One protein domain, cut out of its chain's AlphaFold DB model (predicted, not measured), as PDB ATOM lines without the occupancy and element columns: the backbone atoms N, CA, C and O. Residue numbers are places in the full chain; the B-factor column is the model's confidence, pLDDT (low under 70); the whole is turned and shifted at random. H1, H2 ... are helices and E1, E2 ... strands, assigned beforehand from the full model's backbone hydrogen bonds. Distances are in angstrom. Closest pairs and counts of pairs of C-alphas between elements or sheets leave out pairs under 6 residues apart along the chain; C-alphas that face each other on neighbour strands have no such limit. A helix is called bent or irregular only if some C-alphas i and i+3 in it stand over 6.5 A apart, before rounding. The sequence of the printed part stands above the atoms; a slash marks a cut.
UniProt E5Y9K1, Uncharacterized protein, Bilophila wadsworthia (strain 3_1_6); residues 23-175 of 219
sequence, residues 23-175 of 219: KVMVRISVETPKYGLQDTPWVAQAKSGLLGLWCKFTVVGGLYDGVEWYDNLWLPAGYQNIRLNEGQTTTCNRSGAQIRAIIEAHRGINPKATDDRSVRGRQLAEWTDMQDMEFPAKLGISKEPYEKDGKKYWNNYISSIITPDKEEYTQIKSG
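Overview. This is residues 23 to 175 of the 219 residues of an uncharacterized protein of Bilophila wadsworthia (strain 3_1_6) (UniProt E5Y9K1). A strongly twisted antiparallel sheet rolls round toward a small, incomplete barrel made by E1, E3, E4, E5 and E8, with edge strands E4 and E8 coming close again at Trp 69 and Asn 156. The long helix H1 packs on E4, E5 and E8, the short H4 packs on E1 and E5, and the small hairpin of E6 and E7 lies far from the middle. The printed part has 153 residues, with the order E1 E2 E3 E4 H1 H2 H3 E5 E6 E7 E8 H4, and is mixed, helices and strands. It is compact, with a radius of gyration of the C-alphas of 16.0 A and spans of 41 by 39 by 28 A.

Arrangement. Begin in the branched sheet at E3, residues 51 to 59: E1, residues 23 to 31, and E2, residues 43 to 45, lie on one side of it, and E4, residues 68 to 74, on the other side. Look for N 29 and O 56 at 2.8 A, N 44 and O 52 at 2.9 A, and N 53 and O 73 at 2.8 A, within hydrogen-bond range. E2, E3 and E4 form a meander, each strand the antiparallel neighbour of the one before. E5, residues 134 to 141, lies on the other side of E1 from E3, with N 26 and O 135 at 3.0 A. E5 bends by 60 degrees at residue 138, and E8, residues 156 to 161, is beside its residues 137 to 141, with N 138 and O 160 at 2.8 A. H1, residues 86 to 107, is on this sheet; its closest C-alphas to E5 are those of His 106 and Phe 135, 5.0 A, and to E4 those of Ser 95 and Trp 74, 5.6 A. On the same face are H3, residues 127 to 130, at a height over the sheet of 7.9 A, and H4, residues 167 to 173, at 8.8 A. H2, residues 116 to 120, is not on the sheet and touches no helix. E6, residues 146 to 148, and E7, residues 151 to 153, form a hairpin with N 146 and O 153 at 2.8 A; E7 runs on into E8. Every O i to N i+4 pair is within range in H1 and H2, and 2 of 3 in H4; H3 is too short for such a pair.

Along the chain. Find C-alpha 23 at (230.871, 237.448, 341.234), where E1 begins its 23.8 A. E3 measures 25.6 A, E5 20.1 A and E4 19.3 A. H1 runs 31.4 A from C-alpha 86 at (219.191, 255.830, 318.809). H4, 11.0 A long, ends at C-alpha 173 at (233.656, 243.839, 349.376); it is irregular, but only just, with C-alphas 167 and 170 6.9 A apart.

Size, cuts and confidence. The C-alphas of Asp 115 and Gly 150 are the two farthest apart, 53.4 A. The printed part has no cut. The links E1 to E2 and E4 to H1 are long, with 11 residues each. The mean pLDDT of the printed part is 94.8, and no printed residue is under 70.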
ATOM      1  N   LYS A  23     230.850 236.132 340.598       98.31
ATOM      2  CA  LYS A  23     230.871 237.448 341.234       98.31
ATOM      3  C   LYS A  23     232.161 237.602 342.029       98.31
ATOM      4  O   LYS A  23     232.409 236.827 342.952       98.31
ATOM      5  N   VAL A  24     232.964 238.591 341.660       98.06
ATOM      6  CA  VAL A  24     234.326 238.795 342.174       98.06
ATOM      7  C   VAL A  24     234.596 240.279 342.418       98.06
ATOM      8  O   VAL A  24     233.846 241.143 341.951       98.06
ATOM      9  N   MET A  25     235.665 240.577 343.153       98.44
ATOM     10  CA  MET A  25     236.211 241.929 343.230       98.44
ATOM     11  C   MET A  25     237.024 242.225 341.969       98.44
ATOM     12  O   MET A  25     237.852 241.414 341.556       98.44
ATOM     13  N   VAL A  26     236.796 243.391 341.369       98.56
ATOM     14  CA  VAL A  26     237.499 243.847 340.168       98.56
ATOM     15  C   VAL A  26     238.098 245.218 340.428       98.56
ATOM     16  O   VAL A  26     237.454 246.067 341.040       98.56
ATOM     17  N   ARG A  27     239.308 245.441 339.926       98.75
ATOM     18  CA  ARG A  27     239.967 246.742 339.848       98.75
ATOM     19  C   ARG A  27     239.996 247.222 338.408       98.75
ATOM     20  O   ARG A  27     240.265 246.425 337.512       98.75
ATOM     21  N   ILE A  28     239.730 248.505 338.194       98.62
ATOM     22  CA  ILE A  28     239.861 249.157 336.887       98.62
ATOM     23  C   ILE A  28     241.150 249.988 336.816       98.62
ATOM     24  O   ILE A  28     241.530 250.637 337.786       98.62
ATOM     25  N   SER A  29     241.797 249.975 335.655       98.00
ATOM     26  CA  SER A  29     242.875 250.884 335.260       98.00
ATOM     27  C   SER A  29     242.449 251.603 333.984       98.00
ATOM     28  O   SER A  29     241.981 250.954 333.043       98.00
ATOM     29  N   VAL A  30     242.568 252.929 333.960       96.25
ATOM     30  CA  VAL A  30     242.289 253.756 332.782       96.25
ATOM     31  C   VAL A  30     243.599 253.903 332.018       96.25
ATOM     32  O   VAL A  30     244.500 254.628 332.428       96.25
ATOM     33  N   GLU A  31     243.717 253.173 330.917       92.25
ATOM     34  CA  GLU A  31     244.957 253.052 330.157       92.25
ATOM     35  C   GLU A  31     245.000 254.064 329.011       92.25
ATOM     36  O   GLU A  31     243.973 254.503 328.493       92.25
ATOM     37  N   THR A  32     246.209 254.410 328.565       90.62
ATOM     38  CA  THR A  32     246.379 255.229 327.358       90.62
ATOM     39  C   THR A  32     246.221 254.337 326.119       90.62
ATOM     40  O   THR A  32     247.073 253.474 325.885       90.62
ATOM     41  N   PRO A  33     245.157 254.488 325.308       87.31
ATOM     42  CA  PRO A  33     245.019 253.757 324.054       87.31
ATOM     43  C   PRO A  33     246.106 254.152 323.044       87.31
ATOM     44  O   PRO A  33     246.608 255.273 323.048       87.31
ATOM     45  N   LYS A  34     246.398 253.254 322.089       82.62
ATOM     46  CA  LYS A  34     247.338 253.513 320.974       82.62
ATOM     47  C   LYS A  34     246.989 254.791 320.193       82.62
ATOM     48  O   LYS A  34     247.885 255.488 319.729       82.62
ATOM     49  N   TYR A  35     245.695 255.084 320.055       82.50
ATOM     50  CA  TYR A  35     245.163 256.240 319.330       82.50
ATOM     51  C   TYR A  35     244.341 257.145 320.263       82.50
ATOM     52  O   TYR A  35     243.140 257.338 320.064       82.50
ATOM     53  N   GLY A  36     244.983 257.640 321.325       82.62
ATOM     54  CA  GLY A  36     244.398 258.614 322.250       82.62
ATOM     55  C   GLY A  36     244.255 260.013 321.644       82.62
ATOM     56  O   GLY A  36     245.004 260.398 320.744       82.62
ATOM     57  N   LEU A  37     243.291 260.787 322.141       86.19
ATOM     58  CA  LEU A  37     243.120 262.192 321.772       86.19
ATOM     59  C   LEU A  37     244.226 263.058 322.389       86.19
ATOM     60  O   LEU A  37     244.648 262.827 323.515       86.19
ATOM     61  N   GLN A  38     244.649 264.109 321.682       84.38
ATOM     62  CA  GLN A  38     245.758 264.972 322.112       84.38
ATOM     63  C   GLN A  38     245.542 265.603 323.500       84.38
ATOM     64  O   GLN A  38     246.443 265.558 324.334       84.38
ATOM     65  N   ASP A  39     244.351 266.150 323.759       85.25
ATOM     66  CA  ASP A  39     244.049 266.860 325.014       85.25
ATOM     67  C   ASP A  39     243.538 265.932 326.130       85.25
ATOM     68  O   ASP A  39     243.469 266.322 327.292       85.25
ATOM     69  N   THR A  40     243.151 264.701 325.783       86.44
ATOM     70  CA  THR A  40     242.629 263.685 326.714       86.44
ATOM     71  C   THR A  40     243.177 262.313 326.309       86.44
ATOM     72  O   THR A  40     242.463 261.518 325.698       86.44
ATOM     73  N   PRO A  41     244.455 262.016 326.612       88.75
ATOM     74  CA  PRO A  41     245.168 260.884 326.016       88.75
ATOM     75  C   PRO A  41     244.582 259.514 326.370       88.75
ATOM     76  O   PRO A  41     244.774 258.572 325.615       88.75
ATOM     77  N   TRP A  42     243.821 259.405 327.460       88.50
ATOM     78  CA  TRP A  42     243.074 258.205 327.869       88.50
ATOM     79  C   TRP A  42     241.741 257.994 327.126       88.50
ATOM     80  O   TRP A  42     241.111 256.945 327.265       88.50
ATOM     81  N   VAL A  43     241.285 258.975 326.342       91.56
ATOM     82  CA  VAL A  43     240.081 258.871 325.511       91.56
ATOM     83  C   VAL A  43     240.494 258.537 324.083       91.56
ATOM     84  O   VAL A  43     241.322 259.227 323.496       91.56
ATOM     85  N   ALA A  44     239.876 257.514 323.495       91.56
ATOM     86  CA  ALA A  44     240.002 257.205 322.074       91.56
ATOM     87  C   ALA A  44     238.694 257.480 321.332       91.56
ATOM     88  O   ALA A  44     237.597 257.331 321.877       91.56
ATOM     89  N   GLN A  45     238.822 257.829 320.052       91.81
ATOM     90  CA  GLN A  45     237.700 257.914 319.128       91.81
ATOM     91  C   GLN A  45     237.636 256.654 318.259       91.81
ATOM     92  O   GLN A  45     238.590 256.298 317.569       91.81
ATOM     93  N   ALA A  46     236.488 255.983 318.262       90.56
ATOM     94  CA  ALA A  46     236.220 254.868 317.366       90.56
ATOM     95  C   ALA A  46     235.938 255.350 315.935       90.56
ATOM     96  O   ALA A  46     235.551 256.496 315.716       90.56
ATOM     97  N   LYS A  47     236.004 254.440 314.951       88.25
ATOM     98  CA  LYS A  47     235.637 254.733 313.546       88.25
ATOM     99  C   LYS A  47     234.227 255.324 313.395       88.25
ATOM    100  O   LYS A  47     233.974 256.092 312.477       88.25
ATOM    101  N   SER A  48     233.314 254.978 314.303       87.94
ATOM    102  CA  SER A  48     231.946 255.512 314.356       87.94
ATOM    103  C   SER A  48     231.850 256.955 314.878       87.94
ATOM    104  O   SER A  48     230.753 257.507 314.922       87.94
ATOM    105  N   GLY A  49     232.964 257.546 315.318       90.62
ATOM    106  CA  GLY A  49     233.042 258.857 315.959       90.62
ATOM    107  C   GLY A  49     232.789 258.845 317.471       90.62
ATOM    108  O   GLY A  49     232.995 259.875 318.111       90.62
ATOM    109  N   LEU A  50     232.376 257.706 318.047       94.50
ATOM    110  CA  LEU A  50     232.149 257.572 319.488       94.50
ATOM    111  C   LEU A  50     233.451 257.690 320.278       94.50
ATOM    112  O   LEU A  50     234.456 257.072 319.927       94.50
ATOM    113  N   LEU A  51     233.386 258.428 321.378       95.69
ATOM    114  CA  LEU A  51     234.452 258.553 322.360       95.69
ATOM    115  C   LEU A  51     234.294 257.499 323.457       95.69
ATOM    116  O   LEU A  51     233.181 257.269 323.944       95.69
ATOM    117  N   GLY A  52     235.401 256.886 323.867       96.06
ATOM    118  CA  GLY A  52     235.437 255.901 324.945       96.06
ATOM    119  C   GLY A  52     236.771 255.874 325.685       96.06
ATOM    120  O   GLY A  52     237.780 256.372 325.186       96.06
ATOM    121  N   LEU A  53     236.747 255.299 326.884       95.69
ATOM    122  CA  LEU A  53     237.914 255.018 327.713       95.69
ATOM    123  C   LEU A  53     238.402 253.602 327.439       95.69
ATOM    124  O   LEU A  53     237.600 252.661 327.454       95.69
ATOM    125  N   TRP A  54     239.710 253.459 327.242       92.94
ATOM    126  CA  TRP A  54     240.349 252.153 327.173       92.94
ATOM    127  C   TRP A  54     240.696 251.686 328.581       92.94
ATOM    128  O   TRP A  54     241.539 252.280 329.250       92.94
ATOM    129  N   CYS A  55     240.021 250.640 329.046       95.62
ATOM    130  CA  CYS A  55     240.130 250.202 330.427       95.62
ATOM    131  C   CYS A  55     240.701 248.790 330.503       95.62
ATOM    132  O   CYS A  55     240.239 247.885 329.805       95.62
ATOM    133  N   LYS A  56     241.656 248.589 331.409       97.31
ATOM    134  CA  LYS A  56     242.048 247.262 331.876       97.31
ATOM    135  C   LYS A  56     241.274 246.935 333.145       97.31
ATOM    136  O   LYS A  56     241.155 247.770 334.040       97.31
ATOM    137  N   PHE A  57     240.777 245.714 333.236       98.38
ATOM    138  CA  PHE A  57     240.125 245.183 334.421       98.38
ATOM    139  C   PHE A  57     240.917 243.996 334.943       98.38
ATOM    140  O   PHE A  57     241.325 243.138 334.163       98.38
ATOM    141  N   THR A  58     241.096 243.943 336.257       98.38
ATOM    142  CA  THR A  58     241.865 242.899 336.935       98.38
ATOM    143  C   THR A  58     241.041 242.343 338.088       98.38
ATOM    144  O   THR A  58     240.548 243.108 338.919       98.38
ATOM    145  N   VAL A  59     240.891 241.022 338.173       97.69
ATOM    146  CA  VAL A  59     240.332 240.374 339.369       97.69
ATOM    147  C   VAL A  59     241.303 240.559 340.532       97.69
ATOM    148  O   VAL A  59     242.499 240.315 340.376       97.69
ATOM    149  N   VAL A  60     240.796 240.974 341.694       95.88
ATOM    150  CA  VAL A  60     241.608 241.180 342.902       95.88
ATOM    151  C   VAL A  60     241.193 240.198 343.991       95.88
ATOM    152  O   VAL A  60     240.056 240.211 344.458       95.88
ATOM    153  N   GLY A  61     242.138 239.371 344.433       91.75
ATOM    154  CA  GLY A  61     241.908 238.328 345.429       91.75
ATOM    155  C   GLY A  61     241.141 237.116 344.886       91.75
ATOM    156  O   GLY A  61     240.780 237.048 343.712       91.75
ATOM    157  N   GLY A  62     240.917 236.135 345.762       91.44
ATOM    158  CA  GLY A  62     240.204 234.906 345.415       91.44
ATOM    159  C   GLY A  62     240.981 233.949 344.503       91.44
ATOM    160  O   GLY A  62     242.192 234.081 344.301       91.44
ATOM    161  N   LEU A  63     240.273 232.956 343.969       92.88
ATOM    162  CA  LEU A  63     240.818 231.890 343.129       92.88
ATOM    163  C   LEU A  63     241.328 232.404 341.784       92.88
ATOM    164  O   LEU A  63     242.265 231.829 341.246       92.88
ATOM    165  N   TYR A  64     240.746 233.477 341.247       94.75
ATOM    166  CA  TYR A  64     241.114 234.045 339.943       94.75
ATOM    167  C   TYR A  64     241.913 235.356 340.061       94.75
ATOM    168  O   TYR A  64     241.946 236.148 339.122       94.75
ATOM    169  N   ASP A  65     242.552 235.600 341.210       95.00
ATOM    170  CA  ASP A  65     243.387 236.780 341.465       95.00
ATOM    171  C   ASP A  65     244.419 237.007 340.345       95.00
ATOM    172  O   ASP A  65     245.255 236.142 340.066       95.00
ATOM    173  N   GLY A  66     244.380 238.190 339.728       94.00
ATOM    174  CA  GLY A  66     245.270 238.573 338.633       94.00
ATOM    175  C   GLY A  66     244.797 238.188 337.229       94.00
ATOM    176  O   GLY A  66     245.536 238.428 336.278       94.00
ATOM    177  N   VAL A  67     243.596 237.624 337.056       95.06
ATOM    178  CA  VAL A  67     242.987 237.504 335.718       95.06
ATOM    179  C   VAL A  67     242.652 238.895 335.187       95.06
ATOM    180  O   VAL A  67     241.983 239.675 335.866       95.06
ATOM    181  N   GLU A  68     243.107 239.193 333.968       96.06
ATOM    182  CA  GLU A  68     242.975 240.506 333.338       96.06
ATOM    183  C   GLU A  68     242.258 240.437 331.988       96.06
ATOM    184  O   GLU A  68     242.413 239.480 331.228       96.06
ATOM    185  N   TRP A  69     241.510 241.489 331.666       95.56
ATOM    186  CA  TRP A  69     240.973 241.729 330.329       95.56
ATOM    187  C   TRP A  69     240.894 243.229 330.051       95.56
ATOM    188  O   TRP A  69     240.948 244.051 330.966       95.56
ATOM    189  N   TYR A  70     240.744 243.584 328.777       93.75
ATOM    190  CA  TYR A  70     240.535 244.963 328.351       93.75
ATOM    191  C   TYR A  70     239.129 245.129 327.785       93.75
ATOM    192  O   TYR A  70     238.628 244.237 327.097       93.75
ATOM    193  N   ASP A  71     238.503 246.267 328.062       92.94
ATOM    194  CA  ASP A  71     237.204 246.634 327.500       92.94
ATOM    195  C   ASP A  71     237.102 248.157 327.327       92.94
ATOM    196  O   ASP A  71     237.789 248.928 328.001       92.94
ATOM    197  N   ASN A  72     236.232 248.592 326.416       91.56
ATOM    198  CA  ASN A  72     235.945 250.005 326.190       91.56
ATOM    199  C   ASN A  72     234.723 250.444 327.000       91.56
ATOM    200  O   ASN A  72     233.619 249.930 326.805       91.56
ATOM    201  N   LEU A  73     234.883 251.476 327.829       95.88
ATOM    202  CA  LEU A  73     233.747 252.191 328.414       95.88
ATOM    203  C   LEU A  73     233.424 253.415 327.554       95.88
ATOM    204  O   LEU A  73     234.168 254.394 327.540       95.88
ATOM    205  N   TRP A  74     232.310 253.371 326.826       96.81
ATOM    206  CA  TRP A  74     231.843 254.509 326.035       96.81
ATOM    207  C   TRP A  74     231.494 255.693 326.934       96.81
ATOM    208  O   TRP A  74     230.797 255.543 327.941       96.81
ATOM    209  N   LEU A  75     231.925 256.893 326.543       97.00
ATOM    210  CA  LEU A  75     231.588 258.084 327.311       97.00
ATOM    211  C   LEU A  75     230.063 258.299 327.319       97.00
ATOM    212  O   LEU A  75     229.398 258.032 326.307       97.00
ATOM    213  N   PRO A  76     229.485 258.796 328.431       97.06
ATOM    214  CA  PRO A  76     228.058 259.086 328.497       97.06
ATOM    215  C   PRO A  76     227.636 260.067 327.397       97.06
ATOM    216  O   PRO A  76     228.439 260.875 326.940       97.06
ATOM    217  N   ALA A  77     226.359 260.045 327.006       94.56
ATOM    218  CA  ALA A  77     225.868 260.797 325.845       94.56
ATOM    219  C   ALA A  77     226.216 262.301 325.864       94.56
ATOM    220  O   ALA A  77     226.517 262.868 324.820       94.56
ATOM    221  N   GLY A  78     226.228 262.934 327.044       95.12
ATOM    222  CA  GLY A  78     226.593 264.350 327.206       95.12
ATOM    223  C   GLY A  78     228.079 264.679 327.005       95.12
ATOM    224  O   GLY A  78     228.427 265.850 326.956       95.12
ATOM    225  N   TYR A  79     228.939 263.665 326.881       95.50
ATOM    226  CA  TYR A  79     230.383 263.789 326.656       95.50
ATOM    227  C   TYR A  79     230.797 263.331 325.248       95.50
ATOM    228  O   TYR A  79     231.976 263.114 324.985       95.50
ATOM    229  N   GLN A  80     229.832 263.141 324.344       95.88
ATOM    230  CA  GLN A  80     230.085 262.788 322.949       95.88
ATOM    231  C   GLN A  80     230.128 264.053 322.083       95.88
ATOM    232  O   GLN A  80     229.291 264.940 322.228       95.88
ATOM    233  N   ASN A  81     231.054 264.098 321.123       94.06
ATOM    234  CA  ASN A  81     231.231 265.245 320.217       94.06
ATOM    235  C   ASN A  81     230.515 265.068 318.864       94.06
ATOM    236  O   ASN A  81     230.750 265.824 317.923       94.06
ATOM    237  N   ILE A  82     229.653 264.055 318.750       94.00
ATOM    238  CA  ILE A  82     228.881 263.747 317.544       94.00
ATOM    239  C   ILE A  82     227.386 263.712 317.856       94.00
ATOM    240  O   ILE A  82     226.970 263.428 318.979       94.00
ATOM    241  N   ARG A  83     226.553 263.931 316.833       96.06
ATOM    242  CA  ARG A  83     225.121 263.638 316.941       96.06
ATOM    243  C   ARG A  83     224.926 262.124 317.002       96.06
ATOM    244  O   ARG A  83     225.244 261.424 316.046       96.06
ATOM    245  N   LEU A  84     224.360 261.643 318.103       94.94
ATOM    246  CA  LEU A  84     224.100 260.223 318.309       94.94
ATOM    247  C   LEU A  84     222.814 259.786 317.599       94.94
ATOM    248  O   LEU A  84     221.793 260.477 317.654       94.94
ATOM    249  N   ASN A  85     222.845 258.610 316.973       96.00
ATOM    250  CA  ASN A  85     221.627 257.880 316.619       96.00
ATOM    251  C   ASN A  85     221.049 257.141 317.846       96.00
ATOM    252  O   ASN A  85     221.646 257.132 318.926       96.00
ATOM    253  N   GLU A  86     219.881 256.512 317.702       94.81
ATOM    254  CA  GLU A  86     219.191 255.830 318.809       94.81
ATOM    255  C   GLU A  86     220.015 254.681 319.424       94.81
ATOM    256  O   GLU A  86     220.113 254.557 320.650       94.81
ATOM    257  N   GLY A  87     220.675 253.875 318.587       94.56
ATOM    258  CA  GLY A  87     221.523 252.769 319.038       94.56
ATOM    259  C   GLY A  87     222.773 253.252 319.779       94.56
ATOM    260  O   GLY A  87     223.117 252.732 320.845       94.56
ATOM    261  N   GLN A  88     223.418 254.301 319.268       94.50
ATOM    262  CA  GLN A  88     224.552 254.962 319.919       94.50
ATOM    263  C   GLN A  88     224.138 255.602 321.247       94.50
ATOM    264  O   GLN A  88     224.830 255.432 322.247       94.50
ATOM    265  N   THR A  89     222.980 256.266 321.286       96.44
ATOM    266  CA  THR A  89     222.415 256.856 322.510       96.44
ATOM    267  C   THR A  89     222.173 255.784 323.569       96.44
ATOM    268  O   THR A  89     222.603 255.926 324.711       96.44
ATOM    269  N   THR A  90     221.554 254.665 323.184       95.62
ATOM    270  CA  THR A  90     221.324 253.522 324.080       95.62
ATOM    271  C   THR A  90     222.639 252.965 324.627       95.62
ATOM    272  O   THR A  90     222.748 252.698 325.824       95.62
ATOM    273  N   THR A  91     223.651 252.832 323.770       93.19
ATOM    274  CA  THR A  91     224.984 252.333 324.140       93.19
ATOM    275  C   THR A  91     225.683 253.265 325.131       93.19
ATOM    276  O   THR A  91     226.112 252.815 326.193       93.19
ATOM    277  N   CYS A  92     225.722 254.570 324.845       95.50
ATOM    278  CA  CYS A  92     226.341 255.569 325.720       95.50
ATOM    279  C   CYS A  92     225.608 255.686 327.065       95.50
ATOM    280  O   CYS A  92     226.245 255.828 328.104       95.50
ATOM    281  N   ASN A  93     224.276 255.573 327.078       95.12
ATOM    282  CA  ASN A  93     223.494 255.599 328.318       95.12
ATOM    283  C   ASN A  93     223.757 254.366 329.189       95.12
ATOM    284  O   ASN A  93     223.910 254.493 330.404       95.12
ATOM    285  N   ARG A  94     223.850 253.175 328.582       95.12
ATOM    286  CA  ARG A  94     224.217 251.945 329.302       95.12
ATOM    287  C   ARG A  94     225.619 252.048 329.894       95.12
ATOM    288  O   ARG A  94     225.792 251.739 331.069       95.12
ATOM    289  N   SER A  95     226.588 252.526 329.116       96.19
ATOM    290  CA  SER A  95     227.961 252.681 329.601       96.19
ATOM    291  C   SER A  95     228.074 253.766 330.680       96.19
ATOM    292  O   SER A  95     228.677 253.530 331.721       96.19
ATOM    293  N   GLY A  96     227.375 254.896 330.535       97.19
ATOM    294  CA  GLY A  96     227.295 255.915 331.586       97.19
ATOM    295  C   GLY A  96     226.676 255.401 332.891       97.19
ATOM    296  O   GLY A  96     227.163 255.721 333.975       97.19
ATOM    297  N   ALA A  97     225.650 254.548 332.811       97.56
ATOM    298  CA  ALA A  97     225.087 253.881 333.984       97.56
ATOM    299  C   ALA A  97     226.085 252.906 334.632       97.56
ATOM    300  O   ALA A  97     226.161 252.836 335.858       97.56
ATOM    301  N   GLN A  98     226.878 252.194 333.827       98.06
ATOM    302  CA  GLN A  98     227.941 251.312 334.308       98.06
ATOM    303  C   GLN A  98     229.067 252.091 335.002       98.06
ATOM    304  O   GLN A  98     229.451 251.718 336.107       98.06
ATOM    305  N   ILE A  99     229.533 253.204 334.420       98.38
ATOM    306  CA  ILE A  99     230.522 254.110 335.031       98.38
ATOM    307  C   ILE A  99     230.006 254.627 336.378       98.38
ATOM    308  O   ILE A  99     230.699 254.529 337.391       98.38
ATOM    309  N   ARG A 100     228.755 255.107 336.430       98.31
ATOM    310  CA  ARG A 100     228.120 255.531 337.688       98.31
ATOM    311  C   ARG A 100     228.105 254.401 338.717       98.31
ATOM    312  O   ARG A 100     228.455 254.640 339.869       98.31
ATOM    313  N   ALA A 101     227.735 253.188 338.312       98.62
ATOM    314  CA  ALA A 101     227.673 252.044 339.213       98.62
ATOM    315  C   ALA A 101     229.056 251.637 339.751       98.62
ATOM    316  O   ALA A 101     229.152 251.274 340.920       98.62
ATOM    317  N   ILE A 102     230.124 251.739 338.946       98.75
ATOM    318  CA  ILE A 102     231.515 251.545 339.396       98.75
ATOM    319  C   ILE A 102     231.841 252.522 340.530       98.75
ATOM    320  O   ILE A 102     232.264 252.098 341.605       98.75
ATOM    321  N   ILE A 103     231.576 253.814 340.319       98.69
ATOM    322  CA  ILE A 103     231.838 254.866 341.310       98.69
ATOM    323  C   ILE A 103     231.031 254.611 342.588       98.69
ATOM    324  O   ILE A 103     231.564 254.695 343.694       98.69
ATOM    325  N   GLU A 104     229.750 254.263 342.450       98.69
ATOM    326  CA  GLU A 104     228.859 253.961 343.572       98.69
ATOM    327  C   GLU A 104     229.321 252.740 344.373       98.69
ATOM    328  O   GLU A 104     229.385 252.794 345.601       98.69
ATOM    329  N   ALA A 105     229.684 251.654 343.691       98.62
ATOM    330  CA  ALA A 105     230.173 250.434 344.316       98.62
ATOM    331  C   ALA A 105     231.539 250.632 344.985       98.62
ATOM    332  O   ALA A 105     231.768 250.103 346.075       98.62
ATOM    333  N   HIS A 106     232.429 251.420 344.384       98.62
ATOM    334  CA  HIS A 106     233.720 251.746 344.977       98.62
ATOM    335  C   HIS A 106     233.567 252.620 346.231       98.62
ATOM    336  O   HIS A 106     234.116 252.293 347.283       98.62
ATOM    337  N   ARG A 107     232.775 253.697 346.136       98.19
ATOM    338  CA  ARG A 107     232.612 254.714 347.193       98.19
ATOM    339  C   ARG A 107     231.537 254.367 348.234       98.19
ATOM    340  O   ARG A 107     231.306 255.154 349.148       98.19
ATOM    341  N   GLY A 108     230.864 253.221 348.105       97.88
ATOM    342  CA  GLY A 108     229.819 252.781 349.038       97.88
ATOM    343  C   GLY A 108     228.548 253.639 348.991       97.88
ATOM    344  O   GLY A 108     227.864 253.796 350.001       97.88
ATOM    345  N   ILE A 109     228.228 254.219 347.833       98.50
ATOM    346  CA  ILE A 109     227.070 255.100 347.654       98.50
ATOM    347  C   ILE A 109     225.866 254.268 347.220       98.50
ATOM    348  O   ILE A 109     225.908 253.573 346.207       98.50
ATOM    349  N   ASN A 110     224.757 254.368 347.953       97.69
ATOM    350  CA  ASN A 110     223.516 253.719 347.542       97.69
ATOM    351  C   ASN A 110     223.007 254.349 346.223       97.69
ATOM    352  O   ASN A 110     222.832 255.572 346.169       97.69
ATOM    353  N   PRO A 111     222.697 253.563 345.175       97.38
ATOM    354  CA  PRO A 111     222.259 254.104 343.885       97.38
ATOM    355  C   PRO A 111     220.989 254.956 343.939       97.38
ATOM    356  O   PRO A 111     220.773 255.795 343.059       97.38
ATOM    357  N   LYS A 112     220.153 254.755 344.966       97.25
ATOM    358  CA  LYS A 112     218.905 255.493 345.206       97.25
ATOM    359  C   LYS A 112     219.096 256.750 346.063       97.25
ATOM    360  O   LYS A 112     218.147 257.510 346.217       97.25
ATOM    361  N   ALA A 113     220.283 256.975 346.629       96.88
ATOM    362  CA  ALA A 113     220.544 258.127 347.485       96.88
ATOM    363  C   ALA A 113     220.677 259.420 346.666       96.88
ATOM    364  O   ALA A 113     221.476 259.492 345.724       96.88
ATOM    365  N   THR A 114     219.905 260.438 347.044       96.94
ATOM    366  CA  THR A 114     219.821 261.742 346.365       96.94
ATOM    367  C   THR A 114     220.308 262.905 347.227       96.94
ATOM    368  O   THR A 114     220.178 264.052 346.816       96.94
ATOM    369  N   ASP A 115     220.851 262.632 348.412       97.56
ATOM    370  CA  ASP A 115     221.452 263.655 349.264       97.56
ATOM    371  C   ASP A 115     222.710 264.263 348.615       97.56
ATOM    372  O   ASP A 115     223.391 263.619 347.809       97.56
ATOM    373  N   ASP A 116     223.043 265.497 348.997       97.94
ATOM    374  CA  ASP A 116     224.153 266.258 348.412       97.94
ATOM    375  C   ASP A 116     225.496 265.525 348.492       97.94
ATOM    376  O   ASP A 116     226.311 265.618 347.568       97.94
ATOM    377  N   ARG A 117     225.736 264.770 349.573       97.19
ATOM    378  CA  ARG A 117     226.965 263.986 349.732       97.19
ATOM    379  C   ARG A 117     227.012 262.869 348.694       97.19
ATOM    380  O   ARG A 117     228.047 262.704 348.054       97.19
ATOM    381  N   SER A 118     225.916 262.148 348.481       97.81
ATOM    382  CA  SER A 118     225.818 261.112 347.446       97.81
ATOM    383  C   SER A 118     225.890 261.681 346.027       97.81
ATOM    384  O   SER A 118     226.466 261.052 345.142       97.81
ATOM    385  N   VAL A 119     225.317 262.859 345.770       97.75
ATOM    386  CA  VAL A 119     225.403 263.523 344.455       97.75
ATOM    387  C   VAL A 119     226.843 263.936 344.153       97.75
ATOM    388  O   VAL A 119     227.382 263.539 343.122       97.75
ATOM    389  N   ARG A 120     227.501 264.649 345.075       97.75
ATOM    390  CA  ARG A 120     228.917 265.036 344.940       97.75
ATOM    391  C   ARG A 120     229.835 263.822 344.880       97.75
ATOM    392  O   ARG A 120     230.751 263.776 344.073       97.75
ATOM    393  N   GLY A 121     229.535 262.793 345.668       97.56
ATOM    394  CA  GLY A 121     230.274 261.538 345.692       97.56
ATOM    395  C   GLY A 121     230.237 260.753 344.378       97.56
ATOM    396  O   GLY A 121     231.013 259.817 344.238       97.56
ATOM    397  N   ARG A 122     229.395 261.111 343.401       97.75
ATOM    398  CA  ARG A 122     229.392 260.509 342.054       97.75
ATOM    399  C   ARG A 122     230.171 261.313 341.016       97.75
ATOM    400  O   ARG A 122     230.330 260.844 339.896       97.75
ATOM    401  N   GLN A 123     230.605 262.521 341.359       97.31
ATOM    402  CA  GLN A 123     231.336 263.382 340.440       97.31
ATOM    403  C   GLN A 123     232.793 262.917 340.328       97.31
ATOM    404  O   GLN A 123     233.374 262.402 341.292       97.31
ATOM    405  N   LEU A 124     233.347 263.091 339.133       96.31
ATOM    406  CA  LEU A 124     234.763 262.948 338.819       96.31
ATOM    407  C   LEU A 124     235.257 264.319 338.345       96.31
ATOM    408  O   LEU A 124     234.515 265.019 337.650       96.31
ATOM    409  N   ALA A 125     236.463 264.706 338.740       94.94
ATOM    410  CA  ALA A 125     237.163 265.852 338.174       94.94
ATOM    411  C   ALA A 125     237.716 265.502 336.784       94.94
ATOM    412  O   ALA A 125     237.616 266.306 335.860       94.94
ATOM    413  N   GLU A 126     238.222 264.279 336.629       94.25
ATOM    414  CA  GLU A 126     238.748 263.737 335.377       94.25
ATOM    415  C   GLU A 126     238.509 262.224 335.275       94.25
ATOM    416  O   GLU A 126     238.230 261.550 336.263       94.25
ATOM    417  N   TRP A 127     238.588 261.659 334.066       93.81
ATOM    418  CA  TRP A 127     238.304 260.231 333.854       93.81
ATOM    419  C   TRP A 127     239.284 259.306 334.593       93.81
ATOM    420  O   TRP A 127     238.902 258.218 335.022       93.81
ATOM    421  N   THR A 128     240.523 259.758 334.785       94.38
ATOM    422  CA  THR A 128     241.585 259.078 335.538       94.38
ATOM    423  C   THR A 128     241.306 258.982 337.036       94.38
ATOM    424  O   THR A 128     241.905 258.137 337.690       94.38
ATOM    425  N   ASP A 129     240.331 259.715 337.586       96.81
ATOM    426  CA  ASP A 129     239.880 259.524 338.976       96.81
ATOM    427  C   ASP A 129     239.329 258.110 339.235       96.81
ATOM    428  O   ASP A 129     239.175 257.702 340.388       96.81
ATOM    429  N   MET A 130     238.984 257.367 338.178       97.50
ATOM    430  CA  MET A 130     238.577 255.962 338.264       97.50
ATOM    431  C   MET A 130     239.756 254.999 338.444       97.50
ATOM    432  O   MET A 130     239.520 253.823 338.717       97.50
ATOM    433  N   GLN A 131     240.998 255.462 338.286       97.56
ATOM    434  CA  GLN A 131     242.194 254.639 338.406       97.56
ATOM    435  C   GLN A 131     242.222 253.890 339.744       97.56
ATOM    436  O   GLN A 131     241.957 254.458 340.803       97.56
ATOM    437  N   ASP A 132     242.524 252.593 339.675       98.19
ATOM    438  CA  ASP A 132     242.602 251.673 340.811       98.19
ATOM    439  C   ASP A 132     241.306 251.532 341.633       98.19
ATOM    440  O   ASP A 132     241.310 250.935 342.714       98.19
ATOM    441  N   MET A 133     240.158 252.002 341.126       98.62
ATOM    442  CA  MET A 133     238.884 251.768 341.798       98.62
ATOM    443  C   MET A 133     238.552 250.275 341.831       98.62
ATOM    444  O   MET A 133     238.378 249.628 340.800       98.62
ATOM    445  N   GLU A 134     238.387 249.751 343.043       98.62
ATOM    446  CA  GLU A 134     237.918 248.388 343.282       98.62
ATOM    447  C   GLU A 134     236.412 248.322 343.548       98.62
ATOM    448  O   GLU A 134     235.893 249.007 344.444       98.62
ATOM    449  N   PHE A 135     235.714 247.455 342.819       98.69
ATOM    450  CA  PHE A 135     234.270 247.272 342.905       98.69
ATOM    451  C   PHE A 135     233.848 245.801 342.704       98.69
ATOM    452  O   PHE A 135     234.409 245.085 341.872       98.69
ATOM    453  N   PRO A 136     232.815 245.339 343.430       98.56
ATOM    454  CA  PRO A 136     232.181 244.050 343.176       98.56
ATOM    455  C   PRO A 136     231.491 243.998 341.804       98.56
ATOM    456  O   PRO A 136     230.669 244.858 341.475       98.56
ATOM    457  N   ALA A 137     231.758 242.958 341.017       98.50
ATOM    458  CA  ALA A 137     231.152 242.776 339.701       98.50
ATOM    459  C   ALA A 137     230.758 241.321 339.443       98.50
ATOM    460  O   ALA A 137     231.412 240.383 339.891       98.50
ATOM    461  N   LYS A 138     229.689 241.146 338.664       98.44
ATOM    462  CA  LYS A 138     229.348 239.885 338.008       98.44
ATOM    463  C   LYS A 138     230.018 239.851 336.639       98.44
ATOM    464  O   LYS A 138     229.826 240.776 335.842       98.44
ATOM    465  N   LEU A 139     230.740 238.777 336.352       98.06
ATOM    466  CA  LEU A 139     231.448 238.598 335.090       98.06
ATOM    467  C   LEU A 139     230.639 237.768 334.094       98.06
ATOM    468  O   LEU A 139     229.842 236.904 334.467       98.06
ATOM    469  N   GLY A 140     230.838 238.059 332.815       96.94
ATOM    470  CA  GLY A 140     230.446 237.214 331.693       96.94
ATOM    471  C   GLY A 140     231.669 236.730 330.917       96.94
ATOM    472  O   GLY A 140     232.809 237.015 331.296       96.94
ATOM    473  N   ILE A 141     231.414 236.016 329.822       95.19
ATOM    474  CA  ILE A 141     232.429 235.534 328.883       95.19
ATOM    475  C   ILE A 141     232.099 236.025 327.472       95.19
ATOM    476  O   ILE A 141     230.933 236.000 327.067       95.19
ATOM    477  N   SER A 142     233.097 236.516 326.735       92.81
ATOM    478  CA  SER A 142     232.911 236.976 325.359       92.81
ATOM    479  C   SER A 142     232.289 235.871 324.505       92.81
ATOM    480  O   SER A 142     232.527 234.686 324.726       92.81
ATOM    481  N   LYS A 143     231.462 236.247 323.527       90.50
ATOM    482  CA  LYS A 143     230.900 235.270 322.583       90.50
ATOM    483  C   LYS A 143     231.984 234.754 321.644       90.50
ATOM    484  O   LYS A 143     232.203 233.552 321.536       90.50
ATOM    485  N   GLU A 144     232.709 235.690 321.047       89.69
ATOM    486  CA  GLU A 144     233.798 235.377 320.136       89.69
ATOM    487  C   GLU A 144     235.119 235.214 320.897       89.69
ATOM    488  O   GLU A 144     235.378 235.970 321.849       89.69
ATOM    489  N   PRO A 145     235.955 234.241 320.498       92.25
ATOM    490  CA  PRO A 145     237.334 234.196 320.937       92.25
ATOM    491  C   PRO A 145     238.155 235.300 320.268       92.25
ATOM    492  O   PRO A 145     237.816 235.795 319.195       92.25
ATOM    493  N   TYR A 146     239.299 235.608 320.861       87.00
ATOM    494  CA  TYR A 146     240.423 236.194 320.144       87.00
ATOM    495  C   TYR A 146     241.484 235.121 319.902       87.00
ATOM    496  O   TYR A 146     241.619 234.172 320.679       87.00
ATOM    497  N   GLU A 147     242.235 235.267 318.818       90.88
ATOM    498  CA  GLU A 147     243.350 234.381 318.505       90.88
ATOM    499  C   GLU A 147     244.676 235.050 318.848       90.88
ATOM    500  O   GLU A 147     244.902 236.224 318.555       90.88
ATOM    501  N   LYS A 148     245.556 234.290 319.491       85.56
ATOM    502  CA  LYS A 148     246.928 234.687 319.785       85.56
ATOM    503  C   LYS A 148     247.812 233.451 319.707       85.56
ATOM    504  O   LYS A 148     247.461 232.413 320.258       85.56
ATOM    505  N   ASP A 149     248.928 233.541 318.989       90.12
ATOM    506  CA  ASP A 149     249.880 232.432 318.817       90.12
ATOM    507  C   ASP A 149     249.217 231.129 318.310       90.12
ATOM    508  O   ASP A 149     249.551 230.024 318.738       90.12
ATOM    509  N   GLY A 150     248.210 231.257 317.435       88.19
ATOM    510  CA  GLY A 150     247.436 230.128 316.900       88.19
ATOM    511  C   GLY A 150     246.485 229.458 317.903       88.19
ATOM    512  O   GLY A 150     245.945 228.391 317.615       88.19
ATOM    513  N   LYS A 151     246.275 230.053 319.083       88.38
ATOM    514  CA  LYS A 151     245.349 229.571 320.114       88.38
ATOM    515  C   LYS A 151     244.182 230.532 320.295       88.38
ATOM    516  O   LYS A 151     244.351 231.747 320.224       88.38
ATOM    517  N   LYS A 152     243.006 229.964 320.566       91.31
ATOM    518  CA  LYS A 152     241.778 230.706 320.868       91.31
ATOM    519  C   LYS A 152     241.658 230.962 322.363       91.31
ATOM    520  O   LYS A 152     241.828 230.049 323.169       91.31
ATOM    521  N   TYR A 153     241.306 232.190 322.706       90.31
ATOM    522  CA  TYR A 153     241.120 232.661 324.068       90.31
ATOM    523  C   TYR A 153     239.812 233.434 324.171       90.31
ATOM    524  O   TYR A 153     239.408 234.105 323.227       90.31
ATOM    525  N   TRP A 154     239.169 233.384 325.333       93.38
ATOM    526  CA  TRP A 154     237.945 234.131 325.598       93.38
ATOM    527  C   TRP A 154     238.183 235.136 326.712       93.38
ATOM    528  O   TRP A 154     238.787 234.808 327.732       93.38
ATOM    529  N   ASN A 155     237.709 236.361 326.502       93.44
ATOM    530  CA  ASN A 155     237.842 237.428 327.481       93.44
ATOM    531  C   ASN A 155     236.642 237.433 328.416       93.44
ATOM    532  O   ASN A 155     235.502 237.214 327.998       93.44
ATOM    533  N   ASN A 156     236.890 237.759 329.679       96.88
ATOM    534  CA  ASN A 156     235.811 238.198 330.542       96.88
ATOM    535  C   ASN A 156     235.286 239.567 330.097       96.88
ATOM    536  O   ASN A 156     235.950 240.314 329.383       96.88
ATOM    537  N   TYR A 157     234.076 239.892 330.535       96.75
ATOM    538  CA  TYR A 157     233.543 241.249 330.494       96.75
ATOM    539  C   TYR A 157     232.688 241.492 331.737       96.75
ATOM    540  O   TYR A 157     232.212 240.549 332.383       96.75
ATOM    541  N   ILE A 158     232.457 242.758 332.078       97.69
ATOM    542  CA  ILE A 158     231.567 243.109 333.188       97.69
ATOM    543  C   ILE A 158     230.118 242.953 332.725       97.69
ATOM    544  O   ILE A 158     229.611 243.757 331.948       97.69
ATOM    545  N   SER A 159     229.422 241.945 333.249       96.50
ATOM    546  CA  SER A 159     227.993 241.764 332.983       96.50
ATOM    547  C   SER A 159     227.132 242.724 333.799       96.50
ATOM    548  O   SER A 159     226.114 243.197 333.300       96.50
ATOM    549  N   SER A 160     227.490 242.970 335.058       97.50
ATOM    550  CA  SER A 160     226.803 243.935 335.919       97.50
ATOM    551  C   SER A 160     227.665 244.291 337.121       97.50
ATOM    552  O   SER A 160     228.313 243.415 337.694       97.50
ATOM    553  N   ILE A 161     227.605 245.544 337.559       98.50
ATOM    554  CA  ILE A 161     228.210 245.978 338.820       98.50
ATOM    555  C   ILE A 161     227.265 245.642 339.975       98.50
ATOM    556  O   ILE A 161     226.052 245.821 339.863       98.50
ATOM    557  N   ILE A 162     227.817 245.147 341.077       98.50
ATOM    558  CA  ILE A 162     227.066 244.850 342.294       98.50
ATOM    559  C   ILE A 162     227.197 246.078 343.194       98.50
ATOM    560  O   ILE A 162     228.263 246.362 343.732       98.50
ATOM    561  N   THR A 163     226.117 246.843 343.297       98.06
ATOM    562  CA  THR A 163     226.046 248.107 344.038       98.06
ATOM    563  C   THR A 163     225.654 247.900 345.509       98.06
ATOM    564  O   THR A 163     225.136 246.836 345.852       98.06
ATOM    565  N   PRO A 164     225.842 248.902 346.395       98.25
ATOM    566  CA  PRO A 164     225.606 248.758 347.840       98.25
ATOM    567  C   PRO A 164     224.186 248.367 348.279       98.25
ATOM    568  O   PRO A 164     223.989 247.966 349.420       98.25
ATOM    569  N   ASP A 165     223.185 248.485 347.406       96.94
ATOM    570  CA  ASP A 165     221.811 248.030 347.655       96.94
ATOM    571  C   ASP A 165     221.612 246.515 347.447       96.94
ATOM    572  O   ASP A 165     220.497 246.027 347.626       96.94
ATOM    573  N   LYS A 166     222.647 245.776 347.030       97.00
ATOM    574  CA  LYS A 166     222.601 244.321 346.813       97.00
ATOM    575  C   LYS A 166     223.142 243.562 348.020       97.00
ATOM    576  O   LYS A 166     224.139 243.961 348.614       97.00
ATOM    577  N   GLU A 167     222.531 242.423 348.338       94.44
ATOM    578  CA  GLU A 167     222.912 241.585 349.485       94.44
ATOM    579  C   GLU A 167     224.354 241.064 349.384       94.44
ATOM    580  O   GLU A 167     225.061 240.933 350.385       94.44
ATOM    581  N   GLU A 168     224.819 240.790 348.167       94.69
ATOM    582  CA  GLU A 168     226.152 240.248 347.920       94.69
ATOM    583  C   GLU A 168     227.252 241.315 347.954       94.69
ATOM    584  O   GLU A 168     228.428 240.957 348.003       94.69
ATOM    585  N   TYR A 169     226.898 242.607 347.958       97.81
ATOM    586  CA  TYR A 169     227.867 243.704 347.923       97.81
ATOM    587  C   TYR A 169     228.876 243.602 349.063       97.81
ATOM    588  O   TYR A 169     230.077 243.512 348.818       97.81
ATOM    589  N   THR A 170     228.390 243.558 350.306       96.19
ATOM    590  CA  THR A 170     229.247 243.527 351.498       96.19
ATOM    591  C   THR A 170     230.095 242.263 351.544       96.19
ATOM    592  O   THR A 170     231.256 242.324 351.934       96.19
ATOM    593  N   GLN A 171     229.540 241.131 351.097       95.75
ATOM    594  CA  GLN A 171     230.255 239.857 351.070       95.75
ATOM    595  C   GLN A 171     231.462 239.923 350.131       95.75
ATOM    596  O   GLN A 171     232.571 239.554 350.512       95.75
ATOM    597  N   ILE A 172     231.261 240.424 348.912       96.31
ATOM    598  CA  ILE A 172     232.341 240.520 347.929       96.31
ATOM    599  C   ILE A 172     233.321 241.628 348.317       96.31
ATOM    600  O   ILE A 172     234.532 241.459 348.196       96.31
ATOM    601  N   LYS A 173     232.820 242.740 348.873       94.62
ATOM    602  CA  LYS A 173     233.656 243.839 349.376       94.62
ATOM    603  C   LYS A 173     234.567 243.421 350.529       94.62
ATOM    604  O   LYS A 173     235.655 243.971 350.639       94.62
ATOM    605  N   SER A 174     234.180 242.427 351.329       93.06
ATOM    606  CA  SER A 174     235.030 241.849 352.377       93.06
ATOM    607  C   SER A 174     235.960 240.730 351.885       93.06
ATOM    608  O   SER A 174     236.526 240.016 352.708       93.06
ATOM    609  N   GLY A 175     236.096 240.536 350.569       89.00
ATOM    610  CA  GLY A 175     237.028 239.573 349.972       89.00
ATOM    611  C   GLY A 175     236.454 238.181 349.699       89.00
ATOM    612  O   GLY A 175     237.208 237.283 349.330       89.00
TER     613      GLY A 175